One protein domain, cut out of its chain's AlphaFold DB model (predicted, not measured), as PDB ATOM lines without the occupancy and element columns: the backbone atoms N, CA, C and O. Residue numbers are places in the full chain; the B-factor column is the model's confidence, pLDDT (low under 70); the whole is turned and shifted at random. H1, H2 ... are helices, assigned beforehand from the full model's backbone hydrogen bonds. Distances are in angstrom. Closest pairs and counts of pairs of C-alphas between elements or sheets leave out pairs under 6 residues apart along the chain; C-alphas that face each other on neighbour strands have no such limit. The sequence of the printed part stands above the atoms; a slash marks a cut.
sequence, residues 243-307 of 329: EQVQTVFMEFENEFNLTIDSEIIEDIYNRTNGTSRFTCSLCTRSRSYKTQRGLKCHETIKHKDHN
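This is residues 243 to 307 of the 329 residues of an uncharacterized protein of Gigaspora rosea (UniProt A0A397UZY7). Three helices stand at wide angles, H2 crossing steeply beside the first part of H1 and about perpendicular to H3, while a long loop, residues 273 to 291, folds back from H2 to H3. The printed part has 65 residues with three named helices, in the order H1, H2, H3, and no named strand: all helix. It is compact, with a radius of gyration of the C-alphas of 11.1 A, and spans 29 by 24 by 23 A.

H1, residues 243 to 256, touches H2, residues 262 to 272, with residues 245 to 249 alone; the closest C-alphas, of Gln 246 and Ile 265, are 6.5 A apart. They run opposite ways at a steep tilt of 59 degrees. H3, residues 292 to 305, is close to H2 but not clearly touching, about perpendicular at 89 degrees; the closest C-alphas, of Ile 264 and Glu 299, are 7.1 A apart. H1 and H3 are only just apart, closest 8.4 A. Every O i to N i+4 pair is within hydrogen-bond range in H1 and H2, and 8 of 10 in H3.

H1 begins at C-alpha 243 (218.873, 196.126, 172.385) and is 19.9 A long; H2 is 15.3 A. H3, 20.4 A, ends at C-alpha 305 (217.869, 205.503, 196.124).

The two farthest C-alphas, of Glu 255 and Asn 307, are 33.1 A apart. The printed part has no cut; the link H1 to H2 is tight, H2 to H3 long. Mean pLDDT of the printed part is 70.2; 25 residues are under 70, among them 279 to 289 and 299 to 307.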
ATOM      1  N   GLU A 243     217.715 196.452 173.237       84.06
ATOM      2  CA  GLU A 243     218.873 196.126 172.385       84.06
ATOM      3  C   GLU A 243     219.344 197.325 171.545       84.06
ATOM      4  O   GLU A 243     220.539 197.588 171.415       84.06
ATOM      5  N   GLN A 244     218.402 198.093 170.986       82.31
ATOM      6  CA  GLN A 244     218.720 199.295 170.213       82.31
ATOM      7  C   GLN A 244     219.305 200.392 171.099       82.31
ATOM      8  O   GLN A 244     220.256 201.059 170.701       82.31
ATOM      9  N   VAL A 245     218.764 200.575 172.306       82.94
ATOM     10  CA  VAL A 245     219.316 201.523 173.281       82.94
ATOM     11  C   VAL A 245     220.726 201.094 173.693       82.94
ATOM     12  O   VAL A 245     221.638 201.915 173.626       82.94
ATOM     13  N   GLN A 246     220.932 199.817 174.021       84.75
ATOM     14  CA  GLN A 246     222.247 199.251 174.339       84.75
ATOM     15  C   GLN A 246     223.247 199.479 173.209       84.75
ATOM     16  O   GLN A 246     224.343 199.957 173.469       84.75
ATOM     17  N   THR A 247     222.861 199.229 171.957       85.38
ATOM     18  CA  THR A 247     223.741 199.429 170.794       85.38
ATOM     19  C   THR A 247     224.243 200.869 170.701       85.38
ATOM     20  O   THR A 247     225.442 201.103 170.571       85.38
ATOM     21  N   VAL A 248     223.349 201.850 170.848       83.75
ATOM     22  CA  VAL A 248     223.737 203.267 170.781       83.75
ATOM     23  C   VAL A 248     224.629 203.666 171.952       83.75
ATOM     24  O   VAL A 248     225.572 204.435 171.770       83.75
ATOM     25  N   PHE A 249     224.337 203.169 173.157       82.12
ATOM     26  CA  PHE A 249     225.169 203.456 174.322       82.12
ATOM     27  C   PHE A 249     226.532 202.759 174.240       82.12
ATOM     28  O   PHE A 249     227.513 203.408 174.574       82.12
ATOM     29  N   MET A 250     226.634 201.550 173.683       82.25
ATOM     30  CA  MET A 250     227.917 200.881 173.414       82.25
ATOM     31  C   MET A 250     228.778 201.659 172.413       82.25
ATOM     32  O   MET A 250     229.985 201.807 172.592       82.25
ATOM     33  N   GLU A 251     228.183 202.207 171.351       82.25
ATOM     34  CA  GLU A 251     228.917 203.081 170.429       82.25
ATOM     35  C   GLU A 251     229.439 204.344 171.124       82.25
ATOM     36  O   GLU A 251     230.554 204.787 170.848       82.25
ATOM     37  N   PHE A 252     228.639 204.907 172.031       82.25
ATOM     38  CA  PHE A 252     229.020 206.060 172.842       82.25
ATOM     39  C   PHE A 252     230.125 205.712 173.856       82.25
ATOM     40  O   PHE A 252     231.062 206.487 174.028       82.25
ATOM     41  N   GLU A 253     230.059 204.543 174.496       82.31
ATOM     42  CA  GLU A 253     231.093 204.025 175.399       82.31
ATOM     43  C   GLU A 253     232.437 203.884 174.697       82.31
ATOM     44  O   GLU A 253     233.433 204.429 175.172       82.31
ATOM     45  N   ASN A 254     232.447 203.216 173.542       81.94
ATOM     46  CA  ASN A 254     233.656 202.975 172.760       81.94
ATOM     47  C   ASN A 254     234.315 204.285 172.304       81.94
ATOM     48  O   ASN A 254     235.536 204.405 172.310       81.94
ATOM     49  N   GLU A 255     233.517 205.286 171.929       79.38
ATOM     50  CA  GLU A 255     234.035 206.560 171.430       79.38
ATOM     51  C   GLU A 255     234.587 207.468 172.538       79.38
ATOM     52  O   GLU A 255     235.555 208.200 172.326       79.38
ATOM     53  N   PHE A 256     233.995 207.416 173.732       74.94
ATOM     54  CA  PHE A 256     234.433 208.211 174.883       74.94
ATOM     55  C   PHE A 256     235.311 207.428 175.874       74.94
ATOM     56  O   PHE A 256     235.697 207.990 176.902       74.94
ATOM     57  N   ASN A 257     235.633 206.167 175.563       75.06
ATOM     58  CA  ASN A 257     236.336 205.215 176.426       75.06
ATOM     59  C   ASN A 257     235.742 205.184 177.849       75.06
ATOM     60  O   ASN A 257     236.436 205.389 178.849       75.06
ATOM     61  N   LEU A 258     234.417 205.036 177.914       76.50
ATOM     62  CA  LEU A 258     233.636 204.979 179.151       76.50
ATOM     63  C   LEU A 258     233.187 203.548 179.418       76.50
ATOM     64  O   LEU A 258     232.955 202.789 178.485       76.50
ATOM     65  N   THR A 259     233.010 203.215 180.692       77.50
ATOM     66  CA  THR A 259     232.380 201.966 181.123       77.50
ATOM     67  C   THR A 259     231.095 202.333 181.845       77.50
ATOM     68  O   THR A 259     231.149 202.959 182.903       77.50
ATOM     69  N   ILE A 260     229.957 202.011 181.245       77.00
ATOM     70  CA  ILE A 260     228.622 202.204 181.798       77.00
ATOM     71  C   ILE A 260     228.104 200.812 182.151       77.00
ATOM     72  O   ILE A 260     228.087 199.898 181.331       77.00
ATOM     73  N   ASP A 261     227.673 200.635 183.394       78.06
ATOM     74  CA  ASP A 261     227.030 199.390 183.801       78.06
ATOM     75  C   ASP A 261     225.768 199.133 182.960       78.06
ATOM     76  O   ASP A 261     224.919 200.015 182.776       78.06
ATOM     77  N   SER A 262     225.618 197.897 182.492       77.69
ATOM     78  CA  SER A 262     224.411 197.405 181.833       77.69
ATOM     79  C   SER A 262     223.129 197.715 182.620       77.69
ATOM     80  O   SER A 262     222.124 198.092 182.011       77.69
ATOM     81  N   GLU A 263     223.175 197.691 183.958       78.25
ATOM     82  CA  GLU A 263     222.038 198.040 184.817       78.25
ATOM     83  C   GLU A 263     221.616 199.511 184.658       78.25
ATOM     84  O   GLU A 263     220.444 199.871 184.808       78.25
ATOM     85  N   ILE A 264     222.563 200.412 184.380       77.19
ATOM     86  CA  ILE A 264     222.291 201.836 184.136       77.19
ATOM     87  C   ILE A 264     221.601 202.006 182.789       77.19
ATOM     88  O   ILE A 264     220.637 202.762 182.696       77.19
ATOM     89  N   ILE A 265     222.051 201.289 181.759       79.00
ATOM     90  CA  ILE A 265     221.425 201.323 180.434       79.00
ATOM     91  C   ILE A 265     219.990 200.784 180.512       79.00
ATOM     92  O   ILE A 265     219.075 201.378 179.935       79.00
ATOM     93  N   GLU A 266     219.770 199.714 181.278       81.12
ATOM     94  CA  GLU A 266     218.438 199.155 181.511       81.12
ATOM     95  C   GLU A 266     217.525 200.124 182.277       81.12
ATOM     96  O   GLU A 266     216.381 200.343 181.883       81.12
ATOM     97  N   ASP A 267     218.023 200.799 183.315       78.00
ATOM     98  CA  ASP A 267     217.232 201.815 184.027       78.00
ATOM     99  C   ASP A 267     216.945 203.048 183.163       78.00
ATOM    100  O   ASP A 267     215.834 203.580 183.190       78.00
ATOM    101  N   ILE A 268     217.892 203.478 182.322       78.50
ATOM    102  CA  ILE A 268     217.648 204.523 181.319       78.50
ATOM    103  C   ILE A 268     216.520 204.088 180.385       78.50
ATOM    104  O   ILE A 268     215.613 204.880 180.106       78.50
ATOM    105  N   TYR A 269     216.539 202.843 179.909       80.50
ATOM    106  CA  TYR A 269     215.475 202.296 179.077       80.50
ATOM    107  C   TYR A 269     214.131 202.286 179.816       80.50
ATOM    108  O   TYR A 269     213.163 202.844 179.300       80.50
ATOM    109  N   ASN A 270     214.085 201.765 181.045       79.94
ATOM    110  CA  ASN A 270     212.873 201.683 181.863       79.94
ATOM    111  C   ASN A 270     212.278 203.072 182.150       79.94
ATOM    112  O   ASN A 270     211.074 203.283 182.007       79.94
ATOM    113  N   ARG A 271     213.121 204.065 182.461       72.62
ATOM    114  CA  ARG A 271     212.694 205.453 182.717       72.62
ATOM    115  C   ARG A 271     212.257 206.200 181.463       72.62
ATOM    116  O   ARG A 271     211.436 207.113 181.547       72.62
ATOM    117  N   THR A 272     212.826 205.873 180.303       71.38
ATOM    118  CA  THR A 272     212.527 206.564 179.035       71.38
ATOM    119  C   THR A 272     211.506 205.828 178.173       71.38
ATOM    120  O   THR A 272     211.027 206.396 177.185       71.38
ATOM    121  N   ASN A 273     211.163 204.590 178.536       74.50
ATOM    122  CA  ASN A 273     210.306 203.680 177.785       74.50
ATOM    123  C   ASN A 273     210.700 203.606 176.293       74.50
ATOM    124  O   ASN A 273     209.853 203.718 175.401       74.50
ATOM    125  N   GLY A 274     212.011 203.566 176.018       70.56
ATOM    126  CA  GLY A 274     212.573 203.533 174.659       70.56
ATOM    127  C   GLY A 274     212.451 204.840 173.857       70.56
ATOM    128  O   GLY A 274     212.595 204.842 172.633       70.56
ATOM    129  N   THR A 275     212.153 205.977 174.493       69.44
ATOM    130  CA  THR A 275     212.037 207.263 173.785       69.44
ATOM    131  C   THR A 275     213.417 207.826 173.416       69.44
ATOM    132  O   THR A 275     214.263 208.044 174.280       69.44
ATOM    133  N   SER A 276     213.596 208.241 172.159       66.50
ATOM    134  CA  SER A 276     214.821 208.858 171.594       66.50
ATOM    135  C   SER A 276     215.343 210.128 172.293       66.50
ATOM    136  O   SER A 276     216.423 210.653 171.983       66.50
ATOM    137  N   ARG A 277     214.578 210.688 173.234       68.00
ATOM    138  CA  ARG A 277     214.939 211.925 173.932       68.00
ATOM    139  C   ARG A 277     216.069 211.714 174.938       68.00
ATOM    140  O   ARG A 277     216.831 212.659 175.125       68.00
ATOM    141  N   PHE A 278     216.188 210.517 175.528       71.56
ATOM    142  CA  PHE A 278     217.119 210.159 176.616       71.56
ATOM    143  C   PHE A 278     217.345 211.298 177.628       71.56
ATOM    144  O   PHE A 278     218.471 211.693 177.943       71.56
ATOM    145  N   THR A 279     216.245 211.883 178.101       65.75
ATOM    146  CA  THR A 279     216.250 212.929 179.127       65.75
ATOM    147  C   THR A 279     216.150 212.293 180.504       65.75
ATOM    148  O   THR A 279     215.215 211.534 180.744       65.75
ATOM    149  N   CYS A 280     217.069 212.640 181.405       65.25
ATOM    150  CA  CYS A 280     216.977 212.247 182.804       65.25
ATOM    151  C   CYS A 280     215.880 213.072 183.487       65.25
ATOM    152  O   CYS A 280     215.937 214.302 183.473       65.25
ATOM    153  N   SER A 281     214.877 212.406 184.057       57.88
ATOM    154  CA  SER A 281     213.792 213.055 184.807       57.88
ATOM    155  C   SER A 281     214.218 213.501 186.208       57.88
ATOM    156  O   SER A 281     213.589 214.392 186.770       57.88
ATOM    157  N   LEU A 282     215.290 212.914 186.754       58.16
ATOM    158  CA  LEU A 282     215.801 213.211 188.094       58.16
ATOM    159  C   LEU A 282     216.795 214.379 188.119       58.16
ATOM    160  O   LEU A 282     216.887 215.099 189.109       58.16
ATOM    161  N   CYS A 283     217.553 214.591 187.041       58.72
ATOM    162  CA  CYS A 283     218.520 215.682 186.983       58.72
ATOM    163  C   CYS A 283     217.854 216.972 186.480       58.72
ATOM    164  O   CYS A 283     217.344 217.028 185.359       58.72
ATOM    165  N   THR A 284     217.896 218.046 187.269       49.22
ATOM    166  CA  THR A 284     217.328 219.344 186.886       49.22
ATOM    167  C   THR A 284     217.976 219.908 185.609       49.22
ATOM    168  O   THR A 284     219.181 220.120 185.525       49.22
ATOM    169  N   ARG A 285     217.119 220.118 184.597       49.16
ATOM    170  CA  ARG A 285     217.191 220.929 183.356       49.16
ATOM    171  C   ARG A 285     218.457 220.993 182.476       49.16
ATOM    172  O   ARG A 285     218.350 221.573 181.400       49.16
ATOM    173  N   SER A 286     219.595 220.387 182.813       47.97
ATOM    174  CA  SER A 286     220.808 220.472 181.969       47.97
ATOM    175  C   SER A 286     221.608 219.178 181.807       47.97
ATOM    176  O   SER A 286     222.597 219.166 181.075       47.97
ATOM    177  N   ARG A 287     221.192 218.067 182.425       58.69
ATOM    178  CA  ARG A 287     221.937 216.799 182.371       58.69
ATOM    179  C   ARG A 287     221.082 215.700 181.747       58.69
ATOM    180  O   ARG A 287     220.268 215.067 182.407       58.69
ATOM    181  N   SER A 288     221.241 215.516 180.439       67.38
ATOM    182  CA  SER A 288     220.684 214.365 179.715       67.38
ATOM    183  C   SER A 288     221.647 213.177 179.786       67.38
ATOM    184  O   SER A 288     222.852 213.381 179.968       67.38
ATOM    185  N   TYR A 289     221.147 211.955 179.562       67.75
ATOM    186  CA  TYR A 289     221.985 210.747 179.452       67.75
ATOM    187  C   TYR A 289     222.952 210.797 178.255       67.75
ATOM    188  O   TYR A 289     223.817 209.952 178.102       67.75
ATOM    189  N   LYS A 290     222.838 211.836 177.423       71.25
ATOM    190  CA  LYS A 290     223.647 212.109 176.230       71.25
ATOM    191  C   LYS A 290     224.998 212.754 176.549       71.25
ATOM    192  O   LYS A 290     225.718 213.169 175.648       71.25
ATOM    193  N   THR A 291     225.313 212.929 177.831       72.56
ATOM    194  CA  THR A 291     226.547 213.568 178.295       72.56
ATOM    195  C   THR A 291     227.191 212.720 179.378       72.56
ATOM    196  O   THR A 291     226.491 212.232 180.263       72.56
ATOM    197  N   GLN A 292     228.523 212.626 179.377       71.31
ATOM    198  CA  GLN A 292     229.269 211.920 180.427       71.31
ATOM    199  C   GLN A 292     228.933 212.466 181.825       71.31
ATOM    200  O   GLN A 292     228.792 211.710 182.777       71.31
ATOM    201  N   ARG A 293     228.739 213.789 181.956       68.25
ATOM    202  CA  ARG A 293     228.303 214.409 183.217       68.25
ATOM    203  C   ARG A 293     226.914 213.931 183.641       68.25
ATOM    204  O   ARG A 293     226.701 213.729 184.827       68.25
ATOM    205  N   GLY A 294     225.978 213.771 182.706       71.19
ATOM    206  CA  GLY A 294     224.637 213.274 183.007       71.19
ATOM    207  C   GLY A 294     224.612 211.798 183.391       71.19
ATOM    208  O   GLY A 294     223.935 211.460 184.356       71.19
ATOM    209  N   LEU A 295     225.403 210.963 182.712       73.12
ATOM    210  CA  LEU A 295     225.599 209.550 183.059       73.12
ATOM    211  C   LEU A 295     226.215 209.391 184.452       73.12
ATOM    212  O   LEU A 295     225.584 208.797 185.318       73.12
ATOM    213  N   LYS A 296     227.339 210.068 184.725       70.69
ATOM    214  CA  LYS A 296     227.973 210.069 186.056       70.69
ATOM    215  C   LYS A 296     227.036 210.555 187.159       70.69
ATOM    216  O   LYS A 296     227.034 210.024 188.260       70.69
ATOM    217  N   CYS A 297     226.210 211.566 186.885       68.56
ATOM    218  CA  CYS A 297     225.212 212.002 187.862       68.56
ATOM    219  C   CYS A 297     224.161 210.924 188.116       68.56
ATOM    220  O   CYS A 297     223.781 210.703 189.259       68.56
ATOM    221  N   HIS A 298     223.696 210.252 187.069       70.12
ATOM    222  CA  HIS A 298     222.719 209.185 187.205       70.12
ATOM    223  C   HIS A 298     223.276 207.981 187.978       70.12
ATOM    224  O   HIS A 298     222.608 207.500 188.891       70.12
ATOM    225  N   GLU A 299     224.520 207.590 187.699       68.44
ATOM    226  CA  GLU A 299     225.294 206.603 188.464       68.44
ATOM    227  C   GLU A 299     225.349 206.968 189.952       68.44
ATOM    228  O   GLU A 299     224.968 206.179 190.813       68.44
ATOM    229  N   THR A 300     225.719 208.215 190.270       63.66
ATOM    230  CA  THR A 300     225.795 208.672 191.669       63.66
ATOM    231  C   THR A 300     224.441 208.735 192.381       63.66
ATOM    232  O   THR A 300     224.399 208.651 193.607       63.66
ATOM    233  N   ILE A 301     223.336 208.890 191.643       60.03
ATOM    234  CA  ILE A 301     221.977 208.924 192.205       60.03
ATOM    235  C   ILE A 301     221.484 207.499 192.497       60.03
ATOM    236  O   ILE A 301     220.906 207.260 193.556       60.03
ATOM    237  N   LYS A 302     221.787 206.527 191.625       56.47
ATOM    238  CA  LYS A 302     221.405 205.120 191.826       56.47
ATOM    239  C   LYS A 302     221.968 204.508 193.112       56.47
ATOM    240  O   LYS A 302     221.282 203.713 193.744       56.47
ATOM    241  N   HIS A 303     223.146 204.930 193.574       48.25
ATOM    242  CA  HIS A 303     223.693 204.431 194.844       48.25
ATOM    243  C   HIS A 303     223.010 204.989 196.108       48.25
ATOM    244  O   HIS A 303     223.260 204.469 197.192       48.25
ATOM    245  N   LYS A 304     222.146 206.012 196.011       43.50
ATOM    246  CA  LYS A 304     221.403 206.545 197.171       43.50
ATOM    247  C   LYS A 304     219.966 206.034 197.280       43.50
ATOM    248  O   LYS A 304     219.471 205.907 198.396       43.50
ATOM    249  N   ASP A 305     219.328 205.695 196.160       45.50
ATOM    250  CA  ASP A 305     217.869 205.503 196.124       45.50
ATOM    251  C   ASP A 305     217.407 204.034 196.082       45.50
ATOM    252  O   ASP A 305     216.233 203.767 196.316       45.50
ATOM    253  N   HIS A 306     218.293 203.050 195.866       43.88
ATOM    254  CA  HIS A 306     217.892 201.630 195.918       43.88
ATOM    255  C   HIS A 306     217.643 201.092 197.342       43.88
ATOM    256  O   HIS A 306     217.128 199.988 197.479       43.88
ATOM    257  N   ASN A 307     217.940 201.869 198.394       40.34
ATOM    258  CA  ASN A 307     217.700 201.476 199.792       40.34
ATOM    259  C   ASN A 307     216.845 202.467 200.598       40.34
ATOM    260  O   ASN A 307     216.711 202.317 201.811       40.34
TER     261      ASN A 307